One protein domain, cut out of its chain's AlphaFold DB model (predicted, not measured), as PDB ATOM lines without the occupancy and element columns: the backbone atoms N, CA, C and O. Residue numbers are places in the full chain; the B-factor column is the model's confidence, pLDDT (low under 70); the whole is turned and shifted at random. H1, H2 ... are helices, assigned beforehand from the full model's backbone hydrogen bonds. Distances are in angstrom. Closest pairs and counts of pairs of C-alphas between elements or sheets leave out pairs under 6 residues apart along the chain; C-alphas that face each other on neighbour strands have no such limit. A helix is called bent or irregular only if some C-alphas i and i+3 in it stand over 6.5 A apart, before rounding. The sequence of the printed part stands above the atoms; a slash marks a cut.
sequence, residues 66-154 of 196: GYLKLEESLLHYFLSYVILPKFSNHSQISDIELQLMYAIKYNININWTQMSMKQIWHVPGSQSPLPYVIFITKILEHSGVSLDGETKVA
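AT A GLANCE: This is residues 66 to 154 of the 196 residues of an uncharacterized protein of Lupinus albus (UniProt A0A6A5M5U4). Four short helices make a loose, open arrangement: H2 crosses H1 steeply, H4 makes a corner with the last residues of H1 and runs away from it, and H3 is set off from the other three. The far part of H4 and the tail after it form an arm, of which residues 138 to 144 and 148 to 153 stick out. The printed part has 89 residues, with four named helices in the order H1, H2, H3, H4 and no named strand, and its class is all helix. It is only just loose, close to compact, with a radius of gyration of the C-alphas of 14.8 A and spans of 46 by 32 by 23 A.

IN THESE COORDINATES: H1, residues 70 to 83, begins at C-alpha 70 (326.692, 164.050, 169.947) and is 18.8 A long; it is neither bent nor irregular, but only just: C-alphas 80 and 83 are 6.4 A apart. H2, residues 95 to 105, is 15.1 A long. H3, residues 112 to 122, is 15.5 A long. H4, residues 131 to 142, is 16.6 A long and ends at C-alpha 142 (321.559, 184.582, 186.645).

HOW THE PARTS SIT: H1 and H2 touch at a steep tilt of 64 degrees, opposite ways; their closest C-alphas, of Leu 75 and Met 101, are 6.7 A apart. H1, with residues 81 to 83 alone, touches residues 131 to 135 of H4, about perpendicular at 83 degrees; the closest C-alphas, of Val 82 and Tyr 132, are 5.7 A apart. H3 touches no helix, and is only just apart from H1 at 8.4 A. H2 and H4 are apart. In H1, H2, H3 and H4 every O i to N i+4 pair is within hydrogen-bond range.

THE WHOLE: The two C-alphas farthest apart, of Tyr 67 and Gly 149, are 46.7 A apart. The printed part has no cut. The link from H1 to H2, 11 residues, is long. The mean pLDDT of the printed part is 70.9, and 38 residues are under 70, among them residues 85 to 91 and 116 to 137.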
ATOM      1  N   GLY A  66     324.785 155.124 173.757       60.22
ATOM      2  CA  GLY A  66     325.985 154.902 172.944       60.22
ATOM      3  C   GLY A  66     325.772 154.942 171.425       60.22
ATOM      4  O   GLY A  66     326.747 155.061 170.693       60.22
ATOM      5  N   TYR A  67     324.527 154.872 170.948       62.31
ATOM      6  CA  TYR A  67     324.194 154.967 169.519       62.31
ATOM      7  C   TYR A  67     323.682 156.355 169.093       62.31
ATOM      8  O   TYR A  67     323.398 156.561 167.913       62.31
ATOM      9  N   LEU A  68     323.556 157.308 170.025       71.44
ATOM     10  CA  LEU A  68     323.091 158.664 169.728       71.44
ATOM     11  C   LEU A  68     324.206 159.530 169.126       71.44
ATOM     12  O   LEU A  68     325.368 159.438 169.525       71.44
ATOM     13  N   LYS A  69     323.846 160.438 168.209       78.44
ATOM     14  CA  LYS A  69     324.770 161.500 167.764       78.44
ATOM     15  C   LYS A  69     325.105 162.434 168.934       78.44
ATOM     16  O   LYS A  69     324.315 162.553 169.864       78.44
ATOM     17  N   LEU A  70     326.232 163.150 168.870       73.75
ATOM     18  CA  LEU A  70     326.692 164.050 169.947       73.75
ATOM     19  C   LEU A  70     325.598 165.025 170.424       73.75
ATOM     20  O   LEU A  70     325.402 165.186 171.624       73.75
ATOM     21  N   GLU A  71     324.857 165.630 169.495       75.88
ATOM     22  CA  GLU A  71     323.756 166.554 169.803       75.88
ATOM     23  C   GLU A  71     322.591 165.862 170.527       75.88
ATOM     24  O   GLU A  71     322.026 166.404 171.473       75.88
ATOM     25  N   GLU A  72     322.255 164.640 170.120       78.75
ATOM     26  CA  GLU A  72     321.196 163.836 170.737       78.75
ATOM     27  C   GLU A  72     321.637 163.317 172.112       78.75
ATOM     28  O   GLU A  72     320.837 163.269 173.040       78.75
ATOM     29  N   SER A  73     322.921 162.996 172.270       80.56
ATOM     30  CA  SER A  73     323.525 162.614 173.547       80.56
ATOM     31  C   SER A  73     323.539 163.783 174.537       80.56
ATOM     32  O   SER A  73     323.174 163.610 175.701       80.56
ATOM     33  N   LEU A  74     323.873 164.993 174.073       80.19
ATOM     34  CA  LEU A  74     323.817 166.208 174.886       80.19
ATOM     35  C   LEU A  74     322.378 166.545 175.292       80.19
ATOM     36  O   LEU A  74     322.135 166.913 176.439       80.19
ATOM     37  N   LEU A  75     321.421 166.385 174.373       82.25
ATOM     38  CA  LEU A  75     320.006 166.590 174.665       82.25
ATOM     39  C   LEU A  75     319.493 165.571 175.690       82.25
ATOM     40  O   LEU A  75     318.822 165.964 176.640       82.25
ATOM     41  N   HIS A  76     319.847 164.291 175.539       81.75
ATOM     42  CA  HIS A  76     319.545 163.247 176.523       81.75
ATOM     43  C   HIS A  76     320.117 163.610 177.896       81.75
ATOM     44  O   HIS A  76     319.384 163.642 178.876       81.75
ATOM     45  N   TYR A  77     321.394 163.998 177.957       78.50
ATOM     46  CA  TYR A  77     322.039 164.422 179.199       78.50
ATOM     47  C   TYR A  77     321.327 165.621 179.843       78.50
ATOM     48  O   TYR A  77     321.014 165.597 181.031       78.50
ATOM     49  N   PHE A  78     321.004 166.650 179.059       79.38
ATOM     50  CA  PHE A  78     320.266 167.812 179.547       79.38
ATOM     51  C   PHE A  78     318.899 167.412 180.111       79.38
ATOM     52  O   PHE A  78     318.534 167.817 181.214       79.38
ATOM     53  N   LEU A  79     318.154 166.561 179.406       80.19
ATOM     54  CA  LEU A  79     316.857 166.085 179.869       80.19
ATOM     55  C   LEU A  79     316.973 165.245 181.143       80.19
ATOM     56  O   LEU A  79     316.264 165.538 182.100       80.19
ATOM     57  N   SER A  80     317.888 164.277 181.194       75.50
ATOM     58  CA  SER A  80     318.060 163.363 182.329       75.50
ATOM     59  C   SER A  80     318.617 164.015 183.594       75.50
ATOM     60  O   SER A  80     318.593 163.373 184.641       75.50
ATOM     61  N   TYR A  81     319.161 165.232 183.516       71.38
ATOM     62  CA  TYR A  81     319.688 165.964 184.676       71.38
ATOM     63  C   TYR A  81     318.834 167.172 185.061       71.38
ATOM     64  O   TYR A  81     318.690 167.464 186.247       71.38
ATOM     65  N   VAL A  82     318.270 167.875 184.079       70.12
ATOM     66  CA  VAL A  82     317.623 169.176 184.300       70.12
ATOM     67  C   VAL A  82     316.101 169.063 184.327       70.12
ATOM     68  O   VAL A  82     315.453 169.672 185.177       70.12
ATOM     69  N   ILE A  83     315.520 168.283 183.412       72.94
ATOM     70  CA  ILE A  83     314.067 168.263 183.176       72.94
ATOM     71  C   ILE A  83     313.399 167.044 183.820       72.94
ATOM     72  O   ILE A  83     312.412 167.177 184.542       72.94
ATOM     73  N   LEU A  84     313.951 165.859 183.566       72.81
ATOM     74  CA  LEU A  84     313.536 164.559 184.091       72.81
ATOM     75  C   LEU A  84     314.713 163.898 184.813       72.81
ATOM     76  O   LEU A  84     315.270 162.911 184.333       72.81
ATOM     77  N   PRO A  85     315.118 164.461 185.955       65.56
ATOM     78  CA  PRO A  85     316.226 163.950 186.728       65.56
ATOM     79  C   PRO A  85     316.022 162.488 187.098       65.56
ATOM     80  O   PRO A  85     315.109 162.127 187.843       65.56
ATOM     81  N   LYS A  86     316.891 161.648 186.546       64.19
ATOM     82  CA  LYS A  86     316.895 160.212 186.794       64.19
ATOM     83  C   LYS A  86     317.800 159.861 187.964       64.19
ATOM     84  O   LYS A  86     318.918 160.351 188.061       64.19
ATOM     85  N   PHE A  87     317.340 158.922 188.788       57.97
ATOM     86  CA  PHE A  87     318.158 158.251 189.810       57.97
ATOM     87  C   PHE A  87     318.760 156.924 189.320       57.97
ATOM     88  O   PHE A  87     319.485 156.261 190.058       57.97
ATOM     89  N   SER A  88     318.421 156.504 188.099       57.31
ATOM     90  CA  SER A  88     318.898 155.269 187.475       57.31
ATOM     91  C   SER A  88     320.025 155.544 186.472       57.31
ATOM     92  O   SER A  88     320.470 156.677 186.311       57.31
ATOM     93  N   ASN A  89     320.520 154.501 185.800       64.50
ATOM     94  CA  ASN A  89     321.630 154.595 184.851       64.50
ATOM     95  C   ASN A  89     321.398 155.689 183.792       64.50
ATOM     96  O   ASN A  89     320.564 155.530 182.902       64.50
ATOM     97  N   HIS A  90     322.195 156.760 183.842       65.44
ATOM     98  CA  HIS A  90     322.121 157.890 182.904       65.44
ATOM     99  C   HIS A  90     322.450 157.513 181.448       65.44
ATOM    100  O   HIS A  90     322.168 158.277 180.531       65.44
ATOM    101  N   SER A  91     323.021 156.329 181.220       65.69
ATOM    102  CA  SER A  91     323.271 155.776 179.887       65.69
ATOM    103  C   SER A  91     322.037 155.138 179.242       65.69
ATOM    104  O   SER A  91     322.057 154.883 178.039       65.69
ATOM    105  N   GLN A  92     320.976 154.868 180.009       71.50
ATOM    106  CA  GLN A  92     319.747 154.265 179.499       71.50
ATOM    107  C   GLN A  92     318.729 155.345 179.146       71.50
ATOM    108  O   GLN A  92     318.355 156.157 179.994       71.50
ATOM    109  N   ILE A  93     318.234 155.296 177.914       74.56
ATOM    110  CA  ILE A  93     317.155 156.162 177.434       74.56
ATOM    111  C   ILE A  93     315.825 155.500 177.786       74.56
ATOM    112  O   ILE A  93     315.589 154.343 177.434       74.56
ATOM    113  N   SER A  94     314.965 156.215 178.515       74.88
ATOM    114  CA  SER A  94     313.579 155.789 178.737       74.88
ATOM    115  C   SER A  94     312.680 156.231 177.586       74.88
ATOM    116  O   SER A  94     312.965 157.208 176.897       74.88
ATOM    117  N   ASP A  95     311.535 155.569 177.433       76.75
ATOM    118  CA  ASP A  95     310.544 155.935 176.416       76.75
ATOM    119  C   ASP A  95     310.064 157.390 176.563       76.75
ATOM    120  O   ASP A  95     309.812 158.071 175.573       76.75
ATOM    121  N   ILE A  96     309.986 157.896 177.800       77.75
ATOM    122  CA  ILE A  96     309.591 159.281 178.097       77.75
ATOM    123  C   ILE A  96     310.678 160.263 177.644       77.75
ATOM    124  O   ILE A  96     310.362 161.304 177.070       77.75
ATOM    125  N   GLU A  97     311.952 159.942 177.879       78.50
ATOM    126  CA  GLU A  97     313.071 160.760 177.400       78.50
ATOM    127  C   GLU A  97     313.138 160.750 175.881       78.50
ATOM    128  O   GLU A  97     313.265 161.812 175.285       78.50
ATOM    129  N   LEU A  98     312.957 159.593 175.245       83.12
ATOM    130  CA  LEU A  98     312.939 159.487 173.790       83.12
ATOM    131  C   LEU A  98     311.796 160.313 173.177       83.12
ATOM    132  O   LEU A  98     312.017 161.061 172.224       83.12
ATOM    133  N   GLN A  99     310.592 160.238 173.756       81.50
ATOM    134  CA  GLN A  99     309.449 161.066 173.352       81.50
ATOM    135  C   GLN A  99     309.736 162.561 173.521       81.50
ATOM    136  O   GLN A  99     309.364 163.360 172.661       81.50
ATOM    137  N   LEU A 100     310.409 162.950 174.604       82.50
ATOM    138  CA  LEU A 100     310.734 164.343 174.884       82.50
ATOM    139  C   LEU A 100     311.849 164.874 173.974       82.50
ATOM    140  O   LEU A 100     311.727 165.971 173.434       82.50
ATOM    141  N   MET A 101     312.896 164.081 173.741       87.25
ATOM    142  CA  MET A 101     313.953 164.374 172.773       87.25
ATOM    143  C   MET A 101     313.367 164.573 171.378       87.25
ATOM    144  O   MET A 101     313.685 165.552 170.706       87.25
ATOM    145  N   TYR A 102     312.469 163.676 170.963       84.12
ATOM    146  CA  TYR A 102     311.750 163.790 169.701       84.12
ATOM    147  C   TYR A 102     310.903 165.070 169.660       84.12
ATOM    148  O   TYR A 102     311.014 165.857 168.722       84.12
ATOM    149  N   ALA A 103     310.107 165.337 170.698       84.69
ATOM    150  CA  ALA A 103     309.266 166.528 170.757       84.69
ATOM    151  C   ALA A 103     310.078 167.831 170.665       84.69
ATOM    152  O   ALA A 103     309.701 168.720 169.907       84.69
ATOM    153  N   ILE A 104     311.219 167.925 171.355       84.25
ATOM    154  CA  ILE A 104     312.115 169.090 171.287       84.25
ATOM    155  C   ILE A 104     312.757 169.208 169.902       84.25
ATOM    156  O   ILE A 104     312.740 170.286 169.310       84.25
ATOM    157  N   LYS A 105     313.266 168.102 169.345       85.00
ATOM    158  CA  LYS A 105     313.908 168.068 168.021       85.00
ATOM    159  C   LYS A 105     312.981 168.545 166.903       85.00
ATOM    160  O   LYS A 105     313.430 169.215 165.978       85.00
ATOM    161  N   TYR A 106     311.693 168.223 166.995       84.06
ATOM    162  CA  TYR A 106     310.678 168.615 166.014       84.06
ATOM    163  C   TYR A 106     309.837 169.825 166.444       84.06
ATOM    164  O   TYR A 106     308.833 170.126 165.800       84.06
ATOM    165  N   ASN A 107     310.244 170.528 167.507       81.88
ATOM    166  CA  ASN A 107     309.571 171.710 168.047       81.88
ATOM    167  C   ASN A 107     308.055 171.508 168.271       81.88
ATOM    168  O   ASN A 107     307.224 172.370 167.975       81.88
ATOM    169  N   ILE A 108     307.690 170.323 168.754       85.50
ATOM    170  CA  ILE A 108     306.321 169.961 169.108       85.50
ATOM    171  C   ILE A 108     305.994 170.619 170.449       85.50
ATOM    172  O   ILE A 108     306.798 170.597 171.378       85.50
ATOM    173  N   ASN A 109     304.799 171.195 170.561       83.56
ATOM    174  CA  ASN A 109     304.365 171.835 171.796       83.56
ATOM    175  C   ASN A 109     304.222 170.793 172.922       83.56
ATOM    176  O   ASN A 109     303.423 169.861 172.819       83.56
ATOM    177  N   ILE A 110     305.001 170.963 173.989       81.94
ATOM    178  CA  ILE A 110     305.019 170.087 175.160       81.94
ATOM    179  C   ILE A 110     304.190 170.739 176.265       81.94
ATOM    180  O   ILE A 110     304.420 171.891 176.638       81.94
ATOM    181  N   ASN A 111     303.255 169.985 176.847       83.44
ATOM    182  CA  ASN A 111     302.571 170.414 178.064       83.44
ATOM    183  C   ASN A 111     303.510 170.261 179.272       83.44
ATOM    184  O   ASN A 111     303.501 169.246 179.976       83.44
ATOM    185  N   TRP A 112     304.330 171.285 179.493       77.69
ATOM    186  CA  TRP A 112     305.312 171.332 180.573       77.69
ATOM    187  C   TRP A 112     304.675 171.190 181.956       77.69
ATOM    188  O   TRP A 112     305.184 170.440 182.782       77.69
ATOM    189  N   THR A 113     303.520 171.813 182.191       71.88
ATOM    190  CA  THR A 113     302.817 171.756 183.481       71.88
ATOM    191  C   THR A 113     302.427 170.328 183.852       71.88
ATOM    192  O   THR A 113     302.626 169.894 184.987       71.88
ATOM    193  N   GLN A 114     301.907 169.564 182.889       72.50
ATOM    194  CA  GLN A 114     301.558 168.161 183.101       72.50
ATOM    195  C   GLN A 114     302.804 167.294 183.329       72.50
ATOM    196  O   GLN A 114     302.768 166.371 184.146       72.50
ATOM    197  N   MET A 115     303.907 167.596 182.637       73.62
ATOM    198  CA  MET A 115     305.185 166.910 182.830       73.62
ATOM    199  C   MET A 115     305.727 167.134 184.249       73.62
ATOM    200  O   MET A 115     306.045 166.172 184.949       73.62
ATOM    201  N   SER A 116     305.745 168.387 184.711       67.00
ATOM    202  CA  SER A 116     306.177 168.754 186.062       67.00
ATOM    203  C   SER A 116     305.286 168.135 187.139       67.00
ATOM    204  O   SER A 116     305.802 167.582 188.107       67.00
ATOM    205  N   MET A 117     303.959 168.142 186.956       68.38
ATOM    206  CA  MET A 117     303.033 167.503 187.899       68.38
ATOM    207  C   MET A 117     303.276 165.999 188.032       68.38
ATOM    208  O   MET A 117     303.296 165.485 189.149       68.38
ATOM    209  N   LYS A 118     303.502 165.289 186.916       67.81
ATOM    210  CA  LYS A 118     303.826 163.856 186.954       67.81
ATOM    211  C   LYS A 118     305.090 163.586 187.763       67.81
ATOM    212  O   LYS A 118     305.099 162.643 188.542       67.81
ATOM    213  N   GLN A 119     306.125 164.409 187.605       62.38
ATOM    214  CA  GLN A 119     307.363 164.256 188.371       62.38
ATOM    215  C   GLN A 119     307.162 164.555 189.859       62.38
ATOM    216  O   GLN A 119     307.587 163.768 190.695       62.38
ATOM    217  N   ILE A 120     306.450 165.633 190.203       62.53
ATOM    218  CA  ILE A 120     306.124 165.974 191.599       62.53
ATOM    219  C   ILE A 120     305.380 164.829 192.289       62.53
ATOM    220  O   ILE A 120     305.721 164.448 193.405       62.53
ATOM    221  N   TRP A 121     304.387 164.256 191.612       62.12
ATOM    222  CA  TRP A 121     303.577 163.175 192.166       62.12
ATOM    223  C   TRP A 121     304.344 161.852 192.322       62.12
ATOM    224  O   TRP A 121     303.961 161.018 193.136       62.12
ATOM    225  N   HIS A 122     305.428 161.649 191.564       54.94
ATOM    226  CA  HIS A 122     306.194 160.398 191.568       54.94
ATOM    227  C   HIS A 122     307.396 160.391 192.532       54.94
ATOM    228  O   HIS A 122     307.895 159.318 192.875       54.94
ATOM    229  N   VAL A 123     307.828 161.566 193.005       57.00
ATOM    230  CA  VAL A 123     308.939 161.775 193.954       57.00
ATOM    231  C   VAL A 123     308.588 161.708 195.474       57.00
ATOM    232  O   VAL A 123     309.517 161.826 196.268       57.00
ATOM    233  N   PRO A 124     307.353 161.445 195.984       49.59
ATOM    234  CA  PRO A 124     307.039 161.665 197.406       49.59
ATOM    235  C   PRO A 124     307.759 160.758 198.423       49.59
ATOM    236  O   PRO A 124     307.548 160.924 199.622       49.59
ATOM    237  N   GLY A 125     308.583 159.798 197.990       46.78
ATOM    238  CA  GLY A 125     309.294 158.869 198.877       46.78
ATOM    239  C   GLY A 125     310.811 159.056 198.965       46.78
ATOM    240  O   GLY A 125     311.424 158.506 199.876       46.78
ATOM    241  N   SER A 126     311.435 159.807 198.054       48.91
ATOM    242  CA  SER A 126     312.880 160.043 198.081       48.91
ATOM    243  C   SER A 126     313.151 161.448 198.602       48.91
ATOM    244  O   SER A 126     312.611 162.420 198.087       48.91
ATOM    245  N   GLN A 127     314.046 161.583 199.583       52.00
ATOM    246  CA  GLN A 127     314.642 162.855 200.035       52.00
ATOM    247  C   GLN A 127     315.460 163.558 198.924       52.00
ATOM    248  O   GLN A 127     316.383 164.323 199.180       52.00
ATOM    249  N   SER A 128     315.162 163.278 197.656       51.97
ATOM    250  CA  SER A 128     315.858 163.828 196.516       51.97
ATOM    251  C   SER A 128     315.310 165.220 196.211       51.97
ATOM    252  O   SER A 128     314.127 165.346 195.870       51.97
ATOM    253  N   PRO A 129     316.141 166.268 196.283       52.84
ATOM    254  CA  PRO A 129     315.715 167.597 195.892       52.84
ATOM    255  C   PRO A 129     315.371 167.576 194.412       52.84
ATOM    256  O   PRO A 129     316.153 167.066 193.617       52.84
ATOM    257  N   LEU A 130     314.206 168.121 194.069       59.81
ATOM    258  CA  LEU A 130     313.693 168.231 192.710       59.81
ATOM    259  C   LEU A 130     314.664 169.087 191.869       59.81
ATOM    260  O   LEU A 130     314.727 170.300 192.060       59.81
ATOM    261  N   PRO A 131     315.441 168.497 190.949       57.44
ATOM    262  CA  PRO A 131     316.550 169.189 190.273       57.44
ATOM    263  C   PRO A 131     316.132 170.374 189.400       57.44
ATOM    264  O   PRO A 131     316.908 171.314 189.238       57.44
ATOM    265  N   TYR A 132     314.876 170.418 188.944       60.66
ATOM    266  CA  TYR A 132     314.337 171.611 188.292       60.66
ATOM    267  C   TYR A 132     314.240 172.806 189.246       60.66
ATOM    268  O   TYR A 132     314.429 173.928 188.803       60.66
ATOM    269  N   VAL A 133     314.008 172.612 190.550       62.41
ATOM    270  CA  VAL A 133     313.982 173.717 191.527       62.41
ATOM    271  C   VAL A 133     315.368 174.351 191.628       62.41
ATOM    272  O   VAL A 133     315.499 175.573 191.644       62.41
ATOM    273  N   ILE A 134     316.420 173.530 191.607       64.31
ATOM    274  CA  ILE A 134     317.816 173.988 191.618       64.31
ATOM    275  C   ILE A 134     318.150 174.728 190.316       64.31
ATOM    276  O   ILE A 134     318.770 175.786 190.334       64.31
ATOM    277  N   PHE A 135     317.705 174.210 189.173       65.88
ATOM    278  CA  PHE A 135     317.947 174.850 187.884       65.88
ATOM    279  C   PHE A 135     317.173 176.165 187.711       65.88
ATOM    280  O   PHE A 135     317.742 177.173 187.298       65.88
ATOM    281  N   ILE A 136     315.890 176.184 188.078       67.88
ATOM    282  CA  ILE A 136     315.032 177.373 188.018       67.88
ATOM    283  C   ILE A 136     315.594 178.464 188.930       67.88
ATOM    284  O   ILE A 136     315.754 179.596 188.487       67.88
ATOM    285  N   THR A 137     315.980 178.128 190.165       67.69
ATOM    286  CA  THR A 137     316.610 179.101 191.075       67.69
ATOM    287  C   THR A 137     317.918 179.654 190.507       67.69
ATOM    288  O   THR A 137     318.153 180.857 190.597       67.69
ATOM    289  N   LYS A 138     318.732 178.826 189.836       70.44
ATOM    290  CA  LYS A 138     319.961 179.277 189.161       70.44
ATOM    291  C   LYS A 138     319.707 180.184 187.955       70.44
ATOM    292  O   LYS A 138     320.442 181.151 187.775       70.44
ATOM    293  N   ILE A 139     318.670 179.926 187.155       69.44
ATOM    294  CA  ILE A 139     318.270 180.822 186.056       69.44
ATOM    295  C   ILE A 139     317.768 182.160 186.598       69.44
ATOM    296  O   ILE A 139     318.121 183.205 186.050       69.44
ATOM    297  N   LEU A 140     316.948 182.137 187.650       73.62
ATOM    298  CA  LEU A 140     316.408 183.346 188.274       73.62
ATOM    299  C   LEU A 140     317.539 184.216 188.842       73.62
ATOM    300  O   LEU A 140     317.584 185.412 188.561       73.62
ATOM    301  N   GLU A 141     318.507 183.597 189.523       75.62
ATOM    302  CA  GLU A 141     319.718 184.252 190.031       75.62
ATOM    303  C   GLU A 141     320.565 184.851 188.892       75.62
ATOM    304  O   GLU A 141     320.932 186.025 188.946       75.62
ATOM    305  N   HIS A 142     320.819 184.091 187.817       69.75
ATOM    306  CA  HIS A 142     321.559 184.582 186.645       69.75
ATOM    307  C   HIS A 142     320.833 185.724 185.916       69.75
ATOM    308  O   HIS A 142     321.464 186.629 185.376       69.75
ATOM    309  N   SER A 143     319.501 185.702 185.902       72.50
ATOM    310  CA  SER A 143     318.675 186.728 185.256       72.50
ATOM    311  C   SER A 143     318.518 187.995 186.108       72.50
ATOM    312  O   SER A 143     317.801 188.909 185.709       72.50
ATOM    313  N   GLY A 144     319.164 188.059 187.280       79.19
ATOM    314  CA  GLY A 144     319.088 189.203 188.190       79.19
ATOM    315  C   GLY A 144     317.753 189.321 188.927       79.19
ATOM    316  O   GLY A 144     317.445 190.388 189.456       79.19
ATOM    317  N   VAL A 145     316.946 188.254 188.964       81.44
ATOM    318  CA  VAL A 145     315.708 188.224 189.748       81.44
ATOM    319  C   VAL A 145     316.085 188.115 191.222       81.44
ATOM    320  O   VAL A 145     316.764 187.175 191.635       81.44
ATOM    321  N   SER A 146     315.655 189.094 192.017       79.50
ATOM    322  CA  SER A 146     315.903 189.083 193.456       79.50
ATOM    323  C   SER A 146     315.079 187.984 194.124       79.50
ATOM    324  O   SER A 146     313.854 187.991 194.040       79.50
ATOM    325  N   LEU A 147     315.765 187.068 194.805       75.06
ATOM    326  CA  LEU A 147     315.166 186.036 195.659       75.06
ATOM    327  C   LEU A 147     315.117 186.487 197.138       75.06
ATOM    328  O   LEU A 147     314.985 185.659 198.044       75.06
ATOM    329  N   ASP A 148     315.298 187.786 197.413       70.75
ATOM    330  CA  ASP A 148     315.241 188.318 198.779       70.75
ATOM    331  C   ASP A 148     313.812 188.245 199.328       70.75
ATOM    332  O   ASP A 148     312.874 188.804 198.764       70.75
ATOM    333  N   GLY A 149     313.662 187.549 200.456       69.56
ATOM    334  CA  GLY A 149     312.375 187.293 201.104       69.56
ATOM    335  C   GLY A 149     311.814 185.886 200.881       69.56
ATOM    336  O   GLY A 149     310.847 185.523 201.548       69.56
ATOM    337  N   GLU A 150     312.420 185.067 200.015       73.00
ATOM    338  CA  GLU A 150     312.005 183.670 199.838       73.00
ATOM    339  C   GLU A 150     312.563 182.742 200.932       73.00
ATOM    340  O   GLU A 150     313.690 182.900 201.417       73.00
ATOM    341  N   THR A 151     311.776 181.730 201.310       67.75
ATOM    342  CA  THR A 151     312.173 180.705 202.284       67.75
ATOM    343  C   THR A 151     313.272 179.822 201.701       67.75
ATOM    344  O   THR A 151     313.022 178.924 200.898       67.75
ATOM    345  N   LYS A 152     314.510 180.053 202.139       67.94
ATOM    346  CA  LYS A 152     315.671 179.254 201.738       67.94
ATOM    347  C   LYS A 152     315.640 177.908 202.456       67.94
ATOM    348  O   LYS A 152     315.962 177.818 203.638       67.94
ATOM    349  N   VAL A 153     315.263 176.856 201.740       61.94
ATOM    350  CA  VAL A 153     315.402 175.480 202.227       61.94
ATOM    351  C   VAL A 153     316.827 175.016 201.945       61.94
ATOM    352  O   VAL A 153     317.281 175.044 200.800       61.94
ATOM    353  N   ALA A 154     317.554 174.612 202.988       53.69
ATOM    354  CA  ALA A 154     318.891 174.054 202.834       53.69
ATOM    355  C   ALA A 154     318.798 172.716 202.088       53.69
ATOM    356  O   ALA A 154     318.234 171.748 202.595       53.69
TER     357      ALA A 154